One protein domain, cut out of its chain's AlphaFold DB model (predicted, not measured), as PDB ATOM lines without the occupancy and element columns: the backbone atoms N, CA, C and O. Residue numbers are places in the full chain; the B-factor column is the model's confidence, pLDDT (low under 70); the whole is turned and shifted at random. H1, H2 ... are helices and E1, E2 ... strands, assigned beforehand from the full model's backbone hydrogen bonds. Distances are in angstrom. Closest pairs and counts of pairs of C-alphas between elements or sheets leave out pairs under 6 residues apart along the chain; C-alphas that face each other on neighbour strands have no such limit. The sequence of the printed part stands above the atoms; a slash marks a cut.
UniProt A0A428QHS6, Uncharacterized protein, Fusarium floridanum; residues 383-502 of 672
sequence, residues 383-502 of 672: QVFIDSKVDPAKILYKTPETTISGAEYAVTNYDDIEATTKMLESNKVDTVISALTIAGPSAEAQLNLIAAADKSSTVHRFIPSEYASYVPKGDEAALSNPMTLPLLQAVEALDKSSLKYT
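What this domain is: This is residues 383 to 502 of the 672 residues of an uncharacterized protein of Fusarium floridanum (UniProt A0A428QHS6). Two small parallel sheets, E1 with E2 and E3 with E4, make a short broken wall, and three helices pack in a chain of contacts on one side of it: H2 in the middle over E3 and E4, H4 side by side with H2, and H1 crossing steeply near E1 and E2. The short helix H3 sits far out past H4, and residues 391 to 396 of the long E1 to E2 link stick out. The printed part has 120 residues with four named helices and four named strands, in the order E1 E2 H1 E3 H2 E4 H3 H4; the class is mixed, helices and strands, though under half of the residues, 54, are in named elements. The whole is compact, with a radius of gyration of the C-alphas of 14.8 A, and spans 42 by 32 by 27 A.

Where its parts are: E1, residues 384 to 387, begins at C-alpha 384 (198.513, 184.624, 212.128) and is 9.7 A long; E2, residues 408 to 411, is 10.4 A. E3 is residues 431 to 433, 6.6 A, and E4 residues 461 to 463, 7.2 A. H2, residues 441 to 455, is the longest helix at 21.5 A, from C-alpha 441 (201.737, 170.194, 194.844). H1, residues 417 to 426, is 14.1 A; H3, residues 476 to 480, 6.4 A; H4, residues 485 to 494, 14.3 A, ending at C-alpha 494 (199.641, 188.462, 191.179).

How they stand to each other: E1 and E2 are parallel at 33 degrees, with N 385 and O 408 2.9 A apart, within hydrogen-bond range. E3 and E4 are parallel at 9 degrees, with N 463 and O 432 at 2.8 A. E1 and E3 are near each other. Residues 461 to 462 of E4 also make a short parallel pairing with residues 500 to 501. E3, H2 and E4 form a strand-helix-strand unit, two parallel neighbour strands with a helix between, with a right-handed crossover. The closest C-alphas of H2 and E4, Ile 450 and Phe 462, are 7.7 A apart. H2 and H4 touch at Leu 447 and Ala 490, C-alphas 5.9 A apart, at a shallow tilt of 7 degrees, the same way. H1 and H2 touch at Thr 421 and Ala 452, C-alphas 4.7 A apart, at a steep tilt of 54 degrees, the same way. H3 and H4 only just touch, only at the corner, with 3 pairs of C-alphas within 8 A, the closest Leu 479 and Leu 485 at 5.2 A. H1 and H4 are apart. In H1, H2, H3 and H4 every O i to N i+4 pair is within hydrogen-bond range.

The domain as a whole: The C-alphas farthest apart, Ser 405 and Glu 476, are 45.2 A apart. The printed part has no cut. The links E1 to E2 and E4 to H3 are long, with 20 and 12 residues. Mean pLDDT of the printed part is 74.5; 42 residues are under 70, among them residues 383 to 407 and 476 to 483.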
ATOM      1  N   GLN A 383     200.218 188.331 214.529       43.75
ATOM      2  CA  GLN A 383     200.762 187.415 213.525       43.75
ATOM      3  C   GLN A 383     199.933 186.129 213.500       43.75
ATOM      4  O   GLN A 383     199.884 185.414 214.500       43.75
ATOM      5  N   VAL A 384     199.311 185.837 212.356       41.34
ATOM      6  CA  VAL A 384     198.513 184.624 212.128       41.34
ATOM      7  C   VAL A 384     199.319 183.655 211.271       41.34
ATOM      8  O   VAL A 384     199.486 183.858 210.070       41.34
ATOM      9  N   PHE A 385     199.825 182.588 211.884       48.97
ATOM     10  CA  PHE A 385     200.546 181.537 211.169       48.97
ATOM     11  C   PHE A 385     199.562 180.525 210.583       48.97
ATOM     12  O   PHE A 385     198.711 180.001 211.303       48.97
ATOM     13  N   ILE A 386     199.708 180.231 209.288       49.28
ATOM     14  CA  ILE A 386     198.848 179.308 208.541       49.28
ATOM     15  C   ILE A 386     199.648 178.036 208.214       49.28
ATOM     16  O   ILE A 386     200.468 178.032 207.295       49.28
ATOM     17  N   ASP A 387     199.429 176.948 208.965       42.59
ATOM     18  CA  ASP A 387     200.049 175.638 208.683       42.59
ATOM     19  C   ASP A 387     199.123 174.776 207.814       42.59
ATOM     20  O   ASP A 387     197.955 174.551 208.142       42.59
ATOM     21  N   SER A 388     199.660 174.261 206.708       38.47
ATOM     22  CA  SER A 388     198.979 173.317 205.825       38.47
ATOM     23  C   SER A 388     199.453 171.895 206.087       38.47
ATOM     24  O   SER A 388     200.367 171.387 205.430       38.47
ATOM     25  N   LYS A 389     198.780 171.215 207.014       36.06
ATOM     26  CA  LYS A 389     198.885 169.761 207.175       36.06
ATOM     27  C   LYS A 389     197.519 169.115 207.001       36.06
ATOM     28  O   LYS A 389     196.869 168.718 207.964       36.06
ATOM     29  N   VAL A 390     197.128 168.992 205.734       29.81
ATOM     30  CA  VAL A 390     196.101 168.049 205.283       29.81
ATOM     31  C   VAL A 390     196.814 166.922 204.542       29.81
ATOM     32  O   VAL A 390     197.054 166.987 203.341       29.81
ATOM     33  N   ASP A 391     197.183 165.881 205.286       31.16
ATOM     34  CA  ASP A 391     197.455 164.563 204.710       31.16
ATOM     35  C   ASP A 391     196.087 163.989 204.290       31.16
ATOM     36  O   ASP A 391     195.249 163.763 205.165       31.16
ATOM     37  N   PRO A 392     195.800 163.755 202.995       31.33
ATOM     38  CA  PRO A 392     194.480 163.286 202.564       31.33
ATOM     39  C   PRO A 392     194.124 161.877 203.080       31.33
ATOM     40  O   PRO A 392     192.977 161.455 202.940       31.33
ATOM     41  N   ALA A 393     195.062 161.153 203.706       30.58
ATOM     42  CA  ALA A 393     194.800 159.910 204.432       30.58
ATOM     43  C   ALA A 393     194.595 160.100 205.953       30.58
ATOM     44  O   ALA A 393     194.296 159.125 206.647       30.58
ATOM     45  N   LYS A 394     194.734 161.320 206.497       28.94
ATOM     46  CA  LYS A 394     194.537 161.628 207.923       28.94
ATOM     47  C   LYS A 394     193.737 162.914 208.137       28.94
ATOM     48  O   LYS A 394     194.243 164.018 207.976       28.94
ATOM     49  N   ILE A 395     192.532 162.763 208.688       28.47
ATOM     50  CA  ILE A 395     191.766 163.860 209.305       28.47
ATOM     51  C   ILE A 395     192.397 164.200 210.672       28.47
ATOM     52  O   ILE A 395     191.802 163.985 211.725       28.47
ATOM     53  N   LEU A 396     193.654 164.651 210.663       26.23
ATOM     54  CA  LEU A 396     194.417 165.061 211.841       26.23
ATOM     55  C   LEU A 396     195.271 166.278 211.491       26.23
ATOM     56  O   LEU A 396     196.407 166.151 211.033       26.23
ATOM     57  N   TYR A 397     194.712 167.456 211.753       30.72
ATOM     58  CA  TYR A 397     195.444 168.717 211.755       30.72
ATOM     59  C   TYR A 397     196.600 168.617 212.755       30.72
ATOM     60  O   TYR A 397     196.370 168.511 213.963       30.72
ATOM     61  N   LYS A 398     197.847 168.627 212.277       36.22
ATOM     62  CA  LYS A 398     199.001 168.731 213.175       36.22
ATOM     63  C   LYS A 398     199.128 170.200 213.573       36.22
ATOM     64  O   LYS A 398     199.395 171.038 212.720       36.22
ATOM     65  N   THR A 399     198.938 170.506 214.851       36.97
ATOM     66  CA  THR A 399     199.385 171.781 215.421       36.97
ATOM     67  C   THR A 399     200.904 171.920 215.235       36.97
ATOM     68  O   THR A 399     201.596 170.893 215.191       36.97
ATOM     69  N   PRO A 400     201.449 173.148 215.144       42.75
ATOM     70  CA  PRO A 400     202.892 173.360 215.090       42.75
ATOM     71  C   PRO A 400     203.598 172.676 216.265       42.75
ATOM     72  O   PRO A 400     203.113 172.726 217.396       42.75
ATOM     73  N   GLU A 401     204.756 172.060 216.016       39.28
ATOM     74  CA  GLU A 401     205.529 171.366 217.064       39.28
ATOM     75  C   GLU A 401     206.119 172.333 218.109       39.28
ATOM     76  O   GLU A 401     206.504 171.912 219.199       39.28
ATOM     77  N   THR A 402     206.115 173.635 217.810       44.69
ATOM     78  CA  THR A 402     206.523 174.713 218.714       44.69
ATOM     79  C   THR A 402     205.574 175.900 218.577       44.69
ATOM     80  O   THR A 402     205.391 176.424 217.479       44.69
ATOM     81  N   THR A 403     204.993 176.347 219.690       51.03
ATOM     82  CA  THR A 403     204.162 177.557 219.754       51.03
ATOM     83  C   THR A 403     205.007 178.779 220.117       51.03
ATOM     84  O   THR A 403     205.747 178.778 221.101       51.03
ATOM     85  N   ILE A 404     204.884 179.841 219.324       57.44
ATOM     86  CA  ILE A 404     205.504 181.145 219.568       57.44
ATOM     87  C   ILE A 404     204.592 181.926 220.521       57.44
ATOM     88  O   ILE A 404     203.383 182.025 220.311       57.44
ATOM     89  N   SER A 405     205.161 182.476 221.595       52.09
ATOM     90  CA  SER A 405     204.390 183.254 222.569       52.09
ATOM     91  C   SER A 405     203.917 184.572 221.947       52.09
ATOM     92  O   SER A 405     204.736 185.356 221.477       52.09
ATOM     93  N   GLY A 406     202.602 184.809 221.947       61.44
ATOM     94  CA  GLY A 406     201.983 185.999 221.348       61.44
ATOM     95  C   GLY A 406     201.596 185.866 219.869       61.44
ATOM     96  O   GLY A 406     201.067 186.824 219.315       61.44
ATOM     97  N   ALA A 407     201.818 184.707 219.245       64.31
ATOM     98  CA  ALA A 407     201.340 184.410 217.896       64.31
ATOM     99  C   ALA A 407     199.964 183.724 217.916       64.31
ATOM    100  O   ALA A 407     199.696 182.879 218.776       64.31
ATOM    101  N   GLU A 408     199.122 184.038 216.933       70.25
ATOM    102  CA  GLU A 408     197.889 183.303 216.656       70.25
ATOM    103  C   GLU A 408     198.116 182.273 215.542       70.25
ATOM    104  O   GLU A 408     198.988 182.412 214.681       70.25
ATOM    105  N   TYR A 409     197.338 181.193 215.578       68.69
ATOM    106  CA  TYR A 409     197.506 180.046 214.693       68.69
ATOM    107  C   TYR A 409     196.180 179.693 214.035       68.69
ATOM    108  O   TYR A 409     195.214 179.345 214.716       68.69
ATOM    109  N   ALA A 410     196.162 179.735 212.707       69.00
ATOM    110  CA  ALA A 410     195.049 179.295 211.888       69.00
ATOM    111  C   ALA A 410     195.452 178.044 211.097       69.00
ATOM    112  O   ALA A 410     196.597 177.879 210.684       69.00
ATOM    113  N   VAL A 411     194.495 177.150 210.869       69.19
ATOM    114  CA  VAL A 411     194.699 175.958 210.040       69.19
ATOM    115  C   VAL A 411     193.716 176.027 208.883       69.19
ATOM    116  O   VAL A 411     192.522 176.225 209.102       69.19
ATOM    117  N   THR A 412     194.214 175.872 207.658       71.25
ATOM    118  CA  THR A 412     193.390 175.864 206.444       71.25
ATOM    119  C   THR A 412     193.833 174.764 205.488       71.25
ATOM    120  O   THR A 412     194.945 174.240 205.586       71.25
ATOM    121  N   ASN A 413     192.962 174.434 204.538       75.62
ATOM    122  CA  ASN A 413     193.341 173.688 203.349       75.62
ATOM    123  C   ASN A 413     193.486 174.669 202.180       75.62
ATOM    124  O   ASN A 413     192.501 175.295 201.797       75.62
ATOM    125  N   TYR A 414     194.679 174.771 201.589       77.75
ATOM    126  CA  TYR A 414     194.894 175.626 200.420       77.75
ATOM    127  C   TYR A 414     194.142 175.142 199.169       77.75
ATOM    128  O   TYR A 414     193.965 175.929 198.250       77.75
ATOM    129  N   ASP A 415     193.637 173.903 199.121       79.88
ATOM    130  CA  ASP A 415     192.733 173.470 198.040       79.88
ATOM    131  C   ASP A 415     191.313 174.066 198.170       79.88
ATOM    132  O   ASP A 415     190.555 174.076 197.201       79.88
ATOM    133  N   ASP A 416     190.936 174.572 199.354       82.38
ATOM    134  CA  ASP A 416     189.657 175.252 199.593       82.38
ATOM    135  C   ASP A 416     189.871 176.770 199.696       82.38
ATOM    136  O   ASP A 416     190.120 177.347 200.762       82.38
ATOM    137  N   ILE A 417     189.765 177.420 198.535       89.38
ATOM    138  CA  ILE A 417     189.875 178.874 198.377       89.38
ATOM    139  C   ILE A 417     188.801 179.599 199.205       89.38
ATOM    140  O   ILE A 417     189.094 180.632 199.802       89.38
ATOM    141  N   GLU A 418     187.577 179.071 199.306       90.31
ATOM    142  CA  GLU A 418     186.473 179.717 200.036       90.31
ATOM    143  C   GLU A 418     186.685 179.671 201.554       90.31
ATOM    144  O   GLU A 418     186.459 180.666 202.249       90.31
ATOM    145  N   ALA A 419     187.130 178.527 202.082       82.75
ATOM    146  CA  ALA A 419     187.484 178.385 203.491       82.75
ATOM    147  C   ALA A 419     188.702 179.248 203.846       82.75
ATOM    148  O   ALA A 419     188.680 179.948 204.859       82.75
ATOM    149  N   THR A 420     189.722 179.264 202.983       86.19
ATOM    150  CA  THR A 420     190.920 180.095 203.165       86.19
ATOM    151  C   THR A 420     190.578 181.589 203.127       86.19
ATOM    152  O   THR A 420     191.010 182.320 204.013       86.19
ATOM    153  N   THR A 421     189.725 182.035 202.195       91.06
ATOM    154  CA  THR A 421     189.240 183.431 202.124       91.06
ATOM    155  C   THR A 421     188.557 183.837 203.433       91.06
ATOM    156  O   THR A 421     188.939 184.826 204.055       91.06
ATOM    157  N   LYS A 422     187.597 183.033 203.915       90.25
ATOM    158  CA  LYS A 422     186.885 183.300 205.179       90.25
ATOM    159  C   LYS A 422     187.811 183.304 206.388       90.25
ATOM    160  O   LYS A 422     187.595 184.084 207.308       90.25
ATOM    161  N   MET A 423     188.820 182.434 206.405       87.38
ATOM    162  CA  MET A 423     189.824 182.401 207.465       87.38
ATOM    163  C   MET A 423     190.617 183.716 207.489       87.38
ATOM    164  O   MET A 423     190.691 184.340 208.550       87.38
ATOM    165  N   LEU A 424     191.107 184.192 206.336       88.56
ATOM    166  CA  LEU A 424     191.817 185.474 206.214       88.56
ATOM    167  C   LEU A 424     190.950 186.649 206.702       88.56
ATOM    168  O   LEU A 424     191.393 187.427 207.547       88.56
ATOM    169  N   GLU A 425     189.689 186.712 206.264       91.88
ATOM    170  CA  GLU A 425     188.738 187.755 206.677       91.88
ATOM    171  C   GLU A 425     188.395 187.690 208.173       91.88
ATOM    172  O   GLU A 425     188.354 188.718 208.852       91.88
ATOM    173  N   SER A 426     188.175 186.489 208.718       88.19
ATOM    174  CA  SER A 426     187.805 186.307 210.130       88.19
ATOM    175  C   SER A 426     188.907 186.752 211.095       88.19
ATOM    176  O   SER A 426     188.602 187.294 212.157       88.19
ATOM    177  N   ASN A 427     190.171 186.590 210.690       85.81
ATOM    178  CA  ASN A 427     191.342 187.058 211.429       85.81
ATOM    179  C   ASN A 427     191.788 188.477 211.020       85.81
ATOM    180  O   ASN A 427     192.766 188.982 211.563       85.81
ATOM    181  N   LYS A 428     191.073 189.136 210.093       88.88
ATOM    182  CA  LYS A 428     191.370 190.488 209.577       88.88
ATOM    183  C   LYS A 428     192.795 190.630 209.029       88.88
ATOM    184  O   LYS A 428     193.462 191.634 209.273       88.88
ATOM    185  N   VAL A 429     193.266 189.617 208.305       87.38
ATOM    186  CA  VAL A 429     194.605 189.625 207.706       87.38
ATOM    187  C   VAL A 429     194.652 190.687 206.607       87.38
ATOM    188  O   VAL A 429     193.876 190.608 205.658       87.38
ATOM    189  N   ASP A 430     195.562 191.656 206.742       90.81
ATOM    190  CA  ASP A 430     195.836 192.695 205.734       90.81
ATOM    191  C   ASP A 430     196.932 192.283 204.738       90.81
ATOM    192  O   ASP A 430     196.816 192.488 203.528       90.81
ATOM    193  N   THR A 431     197.999 191.681 205.262       88.94
ATOM    194  CA  THR A 431     199.200 191.318 204.510       88.94
ATOM    195  C   THR A 431     199.454 189.821 204.637       88.94
ATOM    196  O   THR A 431     199.588 189.302 205.744       88.94
ATOM    197  N   VAL A 432     199.560 189.124 203.504       91.06
ATOM    198  CA  VAL A 432     199.912 187.697 203.448       91.06
ATOM    199  C   VAL A 432     201.377 187.538 203.049       91.06
ATOM    200  O   VAL A 432     201.807 188.040 202.013       91.06
ATOM    201  N   ILE A 433     202.139 186.796 203.852       89.25
ATOM    202  CA  ILE A 433     203.531 186.432 203.567       89.25
ATOM    203  C   ILE A 433     203.578 184.923 203.334       89.25
ATOM    204  O   ILE A 433     203.463 184.135 204.273       89.25
ATOM    205  N   SER A 434     203.729 184.507 202.079       86.31
ATOM    206  CA  SER A 434     203.908 183.099 201.733       86.31
ATOM    207  C   SER A 434     205.350 182.677 202.009       86.31
ATOM    208  O   SER A 434     206.289 183.354 201.598       86.31
ATOM    209  N   ALA A 435     205.518 181.537 202.681       80.00
ATOM    210  CA  ALA A 435     206.793 180.837 202.883       80.00
ATOM    211  C   ALA A 435     206.665 179.337 202.544       80.00
ATOM    212  O   ALA A 435     207.315 178.472 203.134       80.00
ATOM    213  N   LEU A 436     205.766 179.012 201.610       75.50
ATOM    214  CA  LEU A 436     205.548 177.649 201.130       75.50
ATOM    215  C   LEU A 436     206.743 177.169 200.298       75.50
ATOM    216  O   LEU A 436     207.329 177.940 199.537       75.50
ATOM    217  N   THR A 437     207.079 175.881 200.375       70.06
ATOM    218  CA  THR A 437     208.031 175.276 199.431       70.06
ATOM    219  C   THR A 437     207.423 175.307 198.035       70.06
ATOM    220  O   THR A 437     206.441 174.613 197.790       70.06
ATOM    221  N   ILE A 438     207.993 176.056 197.094       69.44
ATOM    222  CA  ILE A 438     207.470 176.088 195.723       69.44
ATOM    223  C   ILE A 438     208.055 174.924 194.911       69.44
ATOM    224  O   ILE A 438     208.914 175.081 194.050       69.44
ATOM    225  N   ALA A 439     207.584 173.718 195.235       58.91
ATOM    226  CA  ALA A 439     207.885 172.479 194.529       58.91
ATOM    227  C   ALA A 439     206.677 171.529 194.581       58.91
ATOM    228  O   ALA A 439     205.985 171.436 195.597       58.91
ATOM    229  N   GLY A 440     206.424 170.797 193.491       61.22
ATOM    230  CA  GLY A 440     205.341 169.810 193.436       61.22
ATOM    231  C   GLY A 440     203.953 170.410 193.742       61.22
ATOM    232  O   GLY A 440     203.662 171.513 193.281       61.22
ATOM    233  N   PRO A 441     203.085 169.715 194.509       56.84
ATOM    234  CA  PRO A 441     201.737 170.194 194.844       56.84
ATOM    235  C   PRO A 441     201.706 171.552 195.562       56.84
ATOM    236  O   PRO A 441     200.767 172.322 195.393       56.84
ATOM    237  N   SER A 442     202.749 171.879 196.328       66.88
ATOM    238  CA  SER A 442     202.835 173.127 197.091       66.88
ATOM    239  C   SER A 442     202.991 174.381 196.214       66.88
ATOM    240  O   SER A 442     202.731 175.485 196.688       66.88
ATOM    241  N   ALA A 443     203.332 174.227 194.929       71.56
ATOM    242  CA  ALA A 443     203.250 175.319 193.957       71.56
ATOM    243  C   ALA A 443     201.794 175.735 193.669       71.56
ATOM    244  O   ALA A 443     201.495 176.927 193.634       71.56
ATOM    245  N   GLU A 444     200.879 174.768 193.531       78.81
ATOM    246  CA  GLU A 444     199.445 175.034 193.329       78.81
ATOM    247  C   GLU A 444     198.834 175.684 194.580       78.81
ATOM    248  O   GLU A 444     198.056 176.629 194.480       78.81
ATOM    249  N   ALA A 445     199.268 175.253 195.771       80.94
ATOM    250  CA  ALA A 445     198.847 175.848 197.037       80.94
ATOM    251  C   ALA A 445     199.149 177.358 197.123       80.94
ATOM    252  O   ALA A 445     198.332 178.107 197.658       80.94
ATOM    253  N   GLN A 446     200.269 177.832 196.555       86.50
ATOM    254  CA  GLN A 446     200.544 179.270 196.468       86.50
ATOM    255  C   GLN A 446     199.591 179.988 195.501       86.50
ATOM    256  O   GLN A 446     199.129 181.080 195.825       86.50
ATOM    257  N   LEU A 447     199.257 179.392 194.351       89.62
ATOM    258  CA  LEU A 447     198.289 179.974 193.410       89.62
ATOM    259  C   LEU A 447     196.894 180.091 194.040       89.62
ATOM    260  O   LEU A 447     196.256 181.138 193.937       89.62
ATOM    261  N   ASN A 448     196.456 179.061 194.766       89.62
ATOM    262  CA  ASN A 448     195.190 179.088 195.494       89.62
ATOM    263  C   ASN A 448     195.201 180.100 196.651       89.62
ATOM    264  O   ASN A 448     194.194 180.763 196.890       89.62
ATOM    265  N   LEU A 449     196.332 180.262 197.350       90.75
ATOM    266  CA  LEU A 449     196.487 181.275 198.398       90.75
ATOM    267  C   LEU A 449     196.450 182.703 197.827       90.75
ATOM    268  O   LEU A 449     195.823 183.568 198.432       90.75
ATOM    269  N   ILE A 450     197.043 182.944 196.652       94.62
ATOM    270  CA  ILE A 450     196.919 184.221 195.922       94.62
ATOM    271  C   ILE A 450     195.452 184.474 195.544       94.62
ATOM    272  O   ILE A 450     194.937 185.559 195.795       94.62
ATOM    273  N   ALA A 451     194.749 183.467 195.015       95.44
ATOM    274  CA  ALA A 451     193.333 183.586 194.663       95.44
ATOM    275  C   ALA A 451     192.424 183.833 195.886       95.44
ATOM    276  O   ALA A 451     191.467 184.599 195.796       95.44
ATOM    277  N   ALA A 452     192.720 183.218 197.034       93.25
ATOM    278  CA  ALA A 452     192.000 183.453 198.288       93.25
ATOM    279  C   ALA A 452     192.297 184.838 198.890       93.25
ATOM    280  O   ALA A 452     191.408 185.459 199.468       93.25
ATOM    281  N   ALA A 453     193.532 185.328 198.740       95.19
ATOM    282  CA  ALA A 453     193.924 186.674 199.138       95.19
ATOM    283  C   ALA A 453     193.222 187.740 198.282       95.19
ATOM    284  O   ALA A 453     192.592 188.627 198.841       95.19
ATOM    285  N   ASP A 454     193.238 187.617 196.951       97.50
ATOM    286  CA  ASP A 454     192.590 188.572 196.033       97.50
ATOM    287  C   ASP A 454     191.058 188.594 196.174       97.50
ATOM    288  O   ASP A 454     190.404 189.606 195.931       97.50
ATOM    289  N   LYS A 455     190.466 187.474 196.608       96.31
ATOM    290  CA  LYS A 455     189.034 187.395 196.919       96.31
ATOM    291  C   LYS A 455     188.677 187.990 198.291       96.31
ATOM    292  O   LYS A 455     187.512 188.316 198.524       96.31
ATOM    293  N   SER A 456     189.637 188.086 199.210       96.00
ATOM    294  CA  SER A 456     189.402 188.547 200.579       96.00
ATOM    295  C   SER A 456     189.128 190.047 200.617       96.00
ATOM    296  O   SER A 456     189.888 190.845 200.082       96.00
ATOM    297  N   SER A 457     188.079 190.451 201.333       94.00
ATOM    298  CA  SER A 457     187.791 191.868 201.582       94.00
ATOM    299  C   SER A 457     188.737 192.541 202.589       94.00
ATOM    300  O   SER A 457     188.596 193.740 202.832       94.00
ATOM    301  N   THR A 458     189.675 191.796 203.193       94.44
ATOM    302  CA  THR A 458     190.628 192.328 204.181       94.44
ATOM    303  C   THR A 458     192.075 192.342 203.709       94.44
ATOM    304  O   THR A 458     192.834 193.149 204.234       94.44
ATOM    305  N   VAL A 459     192.467 191.481 202.761       95.44
ATOM    306  CA  VAL A 459     193.861 191.377 202.302       95.44
ATOM    307  C   VAL A 459     194.114 192.363 201.164       95.44
ATOM    308  O   VAL A 459     193.468 192.301 200.124       95.44
ATOM    309  N   HIS A 460     195.108 193.233 201.330       94.62
ATOM    310  CA  HIS A 460     195.514 194.209 200.313       94.62
ATOM    311  C   HIS A 460     196.922 193.942 199.769       94.62
ATOM    312  O   HIS A 460     197.316 194.520 198.750       94.62
ATOM    313  N   ARG A 461     197.711 193.114 200.470       94.12
ATOM    314  CA  ARG A 461     199.154 192.980 200.242       94.12
ATOM    315  C   ARG A 461     199.618 191.525 200.264       94.12
ATOM    316  O   ARG A 461     199.174 190.741 201.102       94.12
ATOM    317  N   PHE A 462     200.551 191.176 199.380       94.62
ATOM    318  CA  PHE A 462     201.069 189.812 199.247       94.62
ATOM    319  C   PHE A 462     202.588 189.764 199.035       94.62
ATOM    320  O   PHE A 462     203.136 190.506 198.225       94.62
ATOM    321  N   ILE A 463     203.271 188.839 199.707       92.88
ATOM    322  CA  ILE A 463     204.671 188.490 199.439       92.88
ATOM    323  C   ILE A 463     204.714 187.010 199.018       92.88
ATOM    324  O   ILE A 463     204.405 186.148 199.848       92.88
ATOM    325  N   PRO A 464     205.046 186.678 197.754       91.69
ATOM    326  CA  PRO A 464     205.170 185.297 197.307       91.69
ATOM    327  C   PRO A 464     206.434 184.635 197.866       91.69
ATOM    328  O   PRO A 464     207.443 185.287 198.136       91.69
ATOM    329  N   SER A 465     206.386 183.310 197.997       87.12
ATOM    330  CA  SER A 465     207.526 182.506 198.428       87.12
ATOM    331  C   SER A 465     208.528 182.372 197.281       87.12
ATOM    332  O   SER A 465     208.446 181.460 196.459       87.12
ATOM    333  N   GLU A 466     209.444 183.336 197.201       84.31
ATOM    334  CA  GLU A 466     210.485 183.418 196.167       84.31
ATOM    335  C   GLU A 466     211.918 183.447 196.720       84.31
ATOM    336  O   GLU A 466     212.838 183.493 195.915       84.31
ATOM    337  N   TYR A 467     212.108 183.403 198.050       83.12
ATOM    338  CA  TYR A 467     213.352 183.675 198.808       83.12
ATOM    339  C   TYR A 467     214.619 182.918 198.336       83.12
ATOM    340  O   TYR A 467     215.125 182.021 199.012       83.12
ATOM    341  N   ALA A 468     215.145 183.298 197.176       76.88
ATOM    342  CA  ALA A 468     216.211 182.618 196.451       76.88
ATOM    343  C   ALA A 468     216.898 183.593 195.464       76.88
ATOM    344  O   ALA A 468     216.936 184.812 195.686       76.88
ATOM    345  N   SER A 469     217.456 183.051 194.376       74.25
ATOM    346  CA  SER A 469     218.045 183.795 193.260       74.25
ATOM    347  C   SER A 469     217.022 184.660 192.514       74.25
ATOM    348  O   SER A 469     215.829 184.367 192.469       74.25
ATOM    349  N   TYR A 470     217.511 185.725 191.884       81.88
ATOM    350  CA  TYR A 470     216.716 186.631 191.057       81.88
ATOM    351  C   TYR A 470     216.283 185.961 189.740       81.88
ATOM    352  O   TYR A 470     217.124 185.456 189.004       81.88
ATOM    353  N   VAL A 471     214.978 185.981 189.431       81.38
ATOM    354  CA  VAL A 471     214.399 185.375 188.213       81.38
ATOM    355  C   VAL A 471     213.615 186.435 187.422       81.38
ATOM    356  O   VAL A 471     212.429 186.647 187.714       81.38
ATOM    357  N   PRO A 472     214.247 187.114 186.441       76.38
ATOM    358  CA  PRO A 472     213.645 188.211 185.685       76.38
ATOM    359  C   PRO A 472     212.282 187.872 185.071       76.38
ATOM    360  O   PRO A 472     212.026 186.764 184.600       76.38
ATOM    361  N   LYS A 473     211.397 188.871 185.021       72.81
ATOM    362  CA  LYS A 473     210.105 188.752 184.341       72.81
ATOM    363  C   LYS A 473     210.327 188.716 182.827       72.81
ATOM    364  O   LYS A 473     210.990 189.596 182.287       72.81
ATOM    365  N   GLY A 474     209.751 187.723 182.153       66.50
ATOM    366  CA  GLY A 474     209.870 187.561 180.700       66.50
ATOM    367  C   GLY A 474     211.143 186.853 180.218       66.50
ATOM    368  O   GLY A 474     211.374 186.825 179.014       66.50
ATOM    369  N   ASP A 475     211.943 186.267 181.112       71.88
ATOM    370  CA  ASP A 475     213.051 185.397 180.711       71.88
ATOM    371  C   ASP A 475     212.528 184.073 180.106       71.88
ATOM    372  O   ASP A 475     211.888 183.254 180.776       71.88
ATOM    373  N   GLU A 476     212.807 183.858 178.817       68.19
ATOM    374  CA  GLU A 476     212.427 182.645 178.086       68.19
ATOM    375  C   GLU A 476     213.122 181.385 178.632       68.19
ATOM    376  O   GLU A 476     212.521 180.303 178.625       68.19
ATOM    377  N   ALA A 477     214.344 181.507 179.164       66.69
ATOM    378  CA  ALA A 477     215.048 180.392 179.789       66.69
ATOM    379  C   ALA A 477     214.325 179.966 181.076       66.69
ATOM    380  O   ALA A 477     213.977 178.787 181.225       66.69
ATOM    381  N   ALA A 478     213.977 180.919 181.947       68.94
ATOM    382  CA  ALA A 478     213.193 180.668 183.155       68.94
ATOM    383  C   ALA A 478     211.771 180.121 182.891       68.94
ATOM    384  O   ALA A 478     211.258 179.344 183.702       68.94
ATOM    385  N   LEU A 479     211.134 180.444 181.759       67.75
ATOM    386  CA  LEU A 479     209.852 179.838 181.342       67.75
ATOM    387  C   LEU A 479     209.996 178.377 180.867       67.75
ATOM    388  O   LEU A 479     209.037 177.589 180.906       67.75
ATOM    389  N   SER A 480     211.193 177.998 180.411       64.50
ATOM    390  CA  SER A 480     211.519 176.625 180.016       64.50
ATOM    391  C   SER A 480     211.915 175.742 181.211       64.50
ATOM    392  O   SER A 480     211.578 174.555 181.222       64.50
ATOM    393  N   ASN A 481     212.554 176.325 182.233       68.56
ATOM    394  CA  ASN A 481     213.088 175.630 183.402       68.56
ATOM    395  C   ASN A 481     211.976 175.247 184.421       68.56
ATOM    396  O   ASN A 481     211.247 176.119 184.904       68.56
ATOM    397  N   PRO A 482     211.835 173.954 184.791       67.69
ATOM    398  CA  PRO A 482     210.827 173.491 185.752       67.69
ATOM    399  C   PRO A 482     210.908 174.091 187.164       67.69
ATOM    400  O   PRO A 482     209.895 174.076 187.855       67.69
ATOM    401  N   MET A 483     212.070 174.593 187.599       69.88
ATOM    402  CA  MET A 483     212.254 175.186 188.936       69.88
ATOM    403  C   MET A 483     211.709 176.611 189.028       69.88
ATOM    404  O   MET A 483     211.139 177.002 190.042       69.88
ATOM    405  N   THR A 484     211.881 177.394 187.966       77.75
ATOM    406  CA  THR A 484     211.519 178.817 187.917       77.75
ATOM    407  C   THR A 484     210.109 179.050 187.387       77.75
ATOM    408  O   THR A 484     209.477 180.042 187.748       77.75
ATOM    409  N   LEU A 485     209.578 178.127 186.578       81.00
ATOM    410  CA  LEU A 485     208.224 178.220 186.029       81.00
ATOM    411  C   LEU A 485     207.133 178.413 187.112       81.00
ATOM    412  O   LEU A 485     206.324 179.322 186.936       81.00
ATOM    413  N   PRO A 486     207.105 177.669 188.240       82.00
ATOM    414  CA  PRO A 486     206.145 177.910 189.322       82.00
ATOM    415  C   PRO A 486     206.202 179.319 189.931       82.00
ATOM    416  O   PRO A 486     205.163 179.885 190.268       82.00
ATOM    417  N   LEU A 487     207.404 179.898 190.049       84.06
ATOM    418  CA  LEU A 487     207.597 181.261 190.556       84.06
ATOM    419  C   LEU A 487     206.967 182.262 189.578       84.06
ATOM    420  O   LEU A 487     206.143 183.083 189.969       84.06
ATOM    421  N   LEU A 488     207.262 182.121 188.282       86.88
ATOM    422  CA  LEU A 488     206.693 182.967 187.230       86.88
ATOM    423  C   LEU A 488     205.165 182.830 187.107       86.88
ATOM    424  O   LEU A 488     204.494 183.822 186.833       86.88
ATOM    425  N   GLN A 489     204.595 181.647 187.359       87.44
ATOM    426  CA  GLN A 489     203.138 181.460 187.407       87.44
ATOM    427  C   GLN A 489     202.490 182.202 188.586       87.44
ATOM    428  O   GLN A 489     201.406 182.761 188.426       87.44
ATOM    429  N   ALA A 490     203.146 182.244 189.751       89.06
ATOM    430  CA  ALA A 490     202.673 183.027 190.894       89.06
ATOM    431  C   ALA A 490     202.723 184.538 190.609       89.06
ATOM    432  O   ALA A 490     201.781 185.253 190.944       89.06
ATOM    433  N   VAL A 491     203.764 185.013 189.916       89.88
ATOM    434  CA  VAL A 491     203.857 186.406 189.443       89.88
ATOM    435  C   VAL A 491     202.744 186.725 188.440       89.88
ATOM    436  O   VAL A 491     202.077 187.740 188.590       89.88
ATOM    437  N   GLU A 492     202.471 185.844 187.470       90.75
ATOM    438  CA  GLU A 492     201.389 186.040 186.491       90.75
ATOM    439  C   GLU A 492     199.990 186.055 187.146       90.75
ATOM    440  O   GLU A 492     199.069 186.699 186.638       90.75
ATOM    441  N   ALA A 493     199.810 185.344 188.265       92.62
ATOM    442  CA  ALA A 493     198.589 185.406 189.067       92.62
ATOM    443  C   ALA A 493     198.484 186.734 189.837       92.62
ATOM    444  O   ALA A 493     197.431 187.369 189.809       92.62
ATOM    445  N   LEU A 494     199.578 187.187 190.460       94.06
ATOM    446  CA  LEU A 494     199.641 188.462 191.179       94.06
ATOM    447  C   LEU A 494     199.447 189.673 190.248       94.06
ATOM    448  O   LEU A 494     198.674 190.564 190.583       94.06
ATOM    449  N   ASP A 495     200.035 189.662 189.048       93.31
ATOM    450  CA  ASP A 495     199.847 190.679 187.993       93.31
ATOM    451  C   ASP A 495     198.377 190.884 187.579       93.31
ATOM    452  O   ASP A 495     198.009 191.941 187.065       93.31
ATOM    453  N   LYS A 496     197.542 189.850 187.739       94.88
ATOM    454  CA  LYS A 496     196.107 189.868 187.401       94.88
ATOM    455  C   LYS A 496     195.215 190.162 188.606       94.88
ATOM    456  O   LYS A 496     194.015 190.354 188.415       94.88
ATOM    457  N   SER A 497     195.788 190.155 189.806       95.75
ATOM    458  CA  SER A 497     195.097 190.428 191.064       95.75
ATOM    459  C   SER A 497     195.017 191.931 191.347       95.75
ATOM    460  O   SER A 497     195.667 192.753 190.702       95.75
ATOM    461  N   SER A 498     194.226 192.292 192.351       94.38
ATOM    462  CA  SER A 498     194.158 193.633 192.933       94.38
ATOM    463  C   SER A 498     195.223 193.897 194.012       94.38
ATOM    464  O   SER A 498     195.333 195.021 194.506       94.38
ATOM    465  N   LEU A 499     196.016 192.882 194.375       95.88
ATOM    466  CA  LEU A 499     196.948 192.906 195.501       95.88
ATOM    467  C   LEU A 499     198.224 193.702 195.184       95.88
ATOM    468  O   LEU A 499     198.882 193.480 194.167       95.88
ATOM    469  N   LYS A 500     198.661 194.557 196.117       95.44
ATOM    470  CA  LYS A 500     200.032 195.093 196.095       95.44
ATOM    471  C   LYS A 500     201.015 193.975 196.457       95.44
ATOM    472  O   LYS A 500     200.853 193.344 197.500       95.44
ATOM    473  N   TYR A 501     202.067 193.762 195.669       95.06
ATOM    474  CA  TYR A 501     203.048 192.711 195.957       95.06
ATOM    475  C   TYR A 501     204.507 193.145 195.778       95.06
ATOM    476  O   TYR A 501     204.805 194.120 195.091       95.06
ATOM    477  N   THR A 502     205.418 192.412 196.420       93.75
ATOM    478  CA  THR A 502     206.873 192.554 196.259       93.75
ATOM    479  C   THR A 502     207.545 191.192 196.297       93.75
ATOM    480  O   THR A 502     207.204 190.347 197.122       93.75
TER     481      THR A 502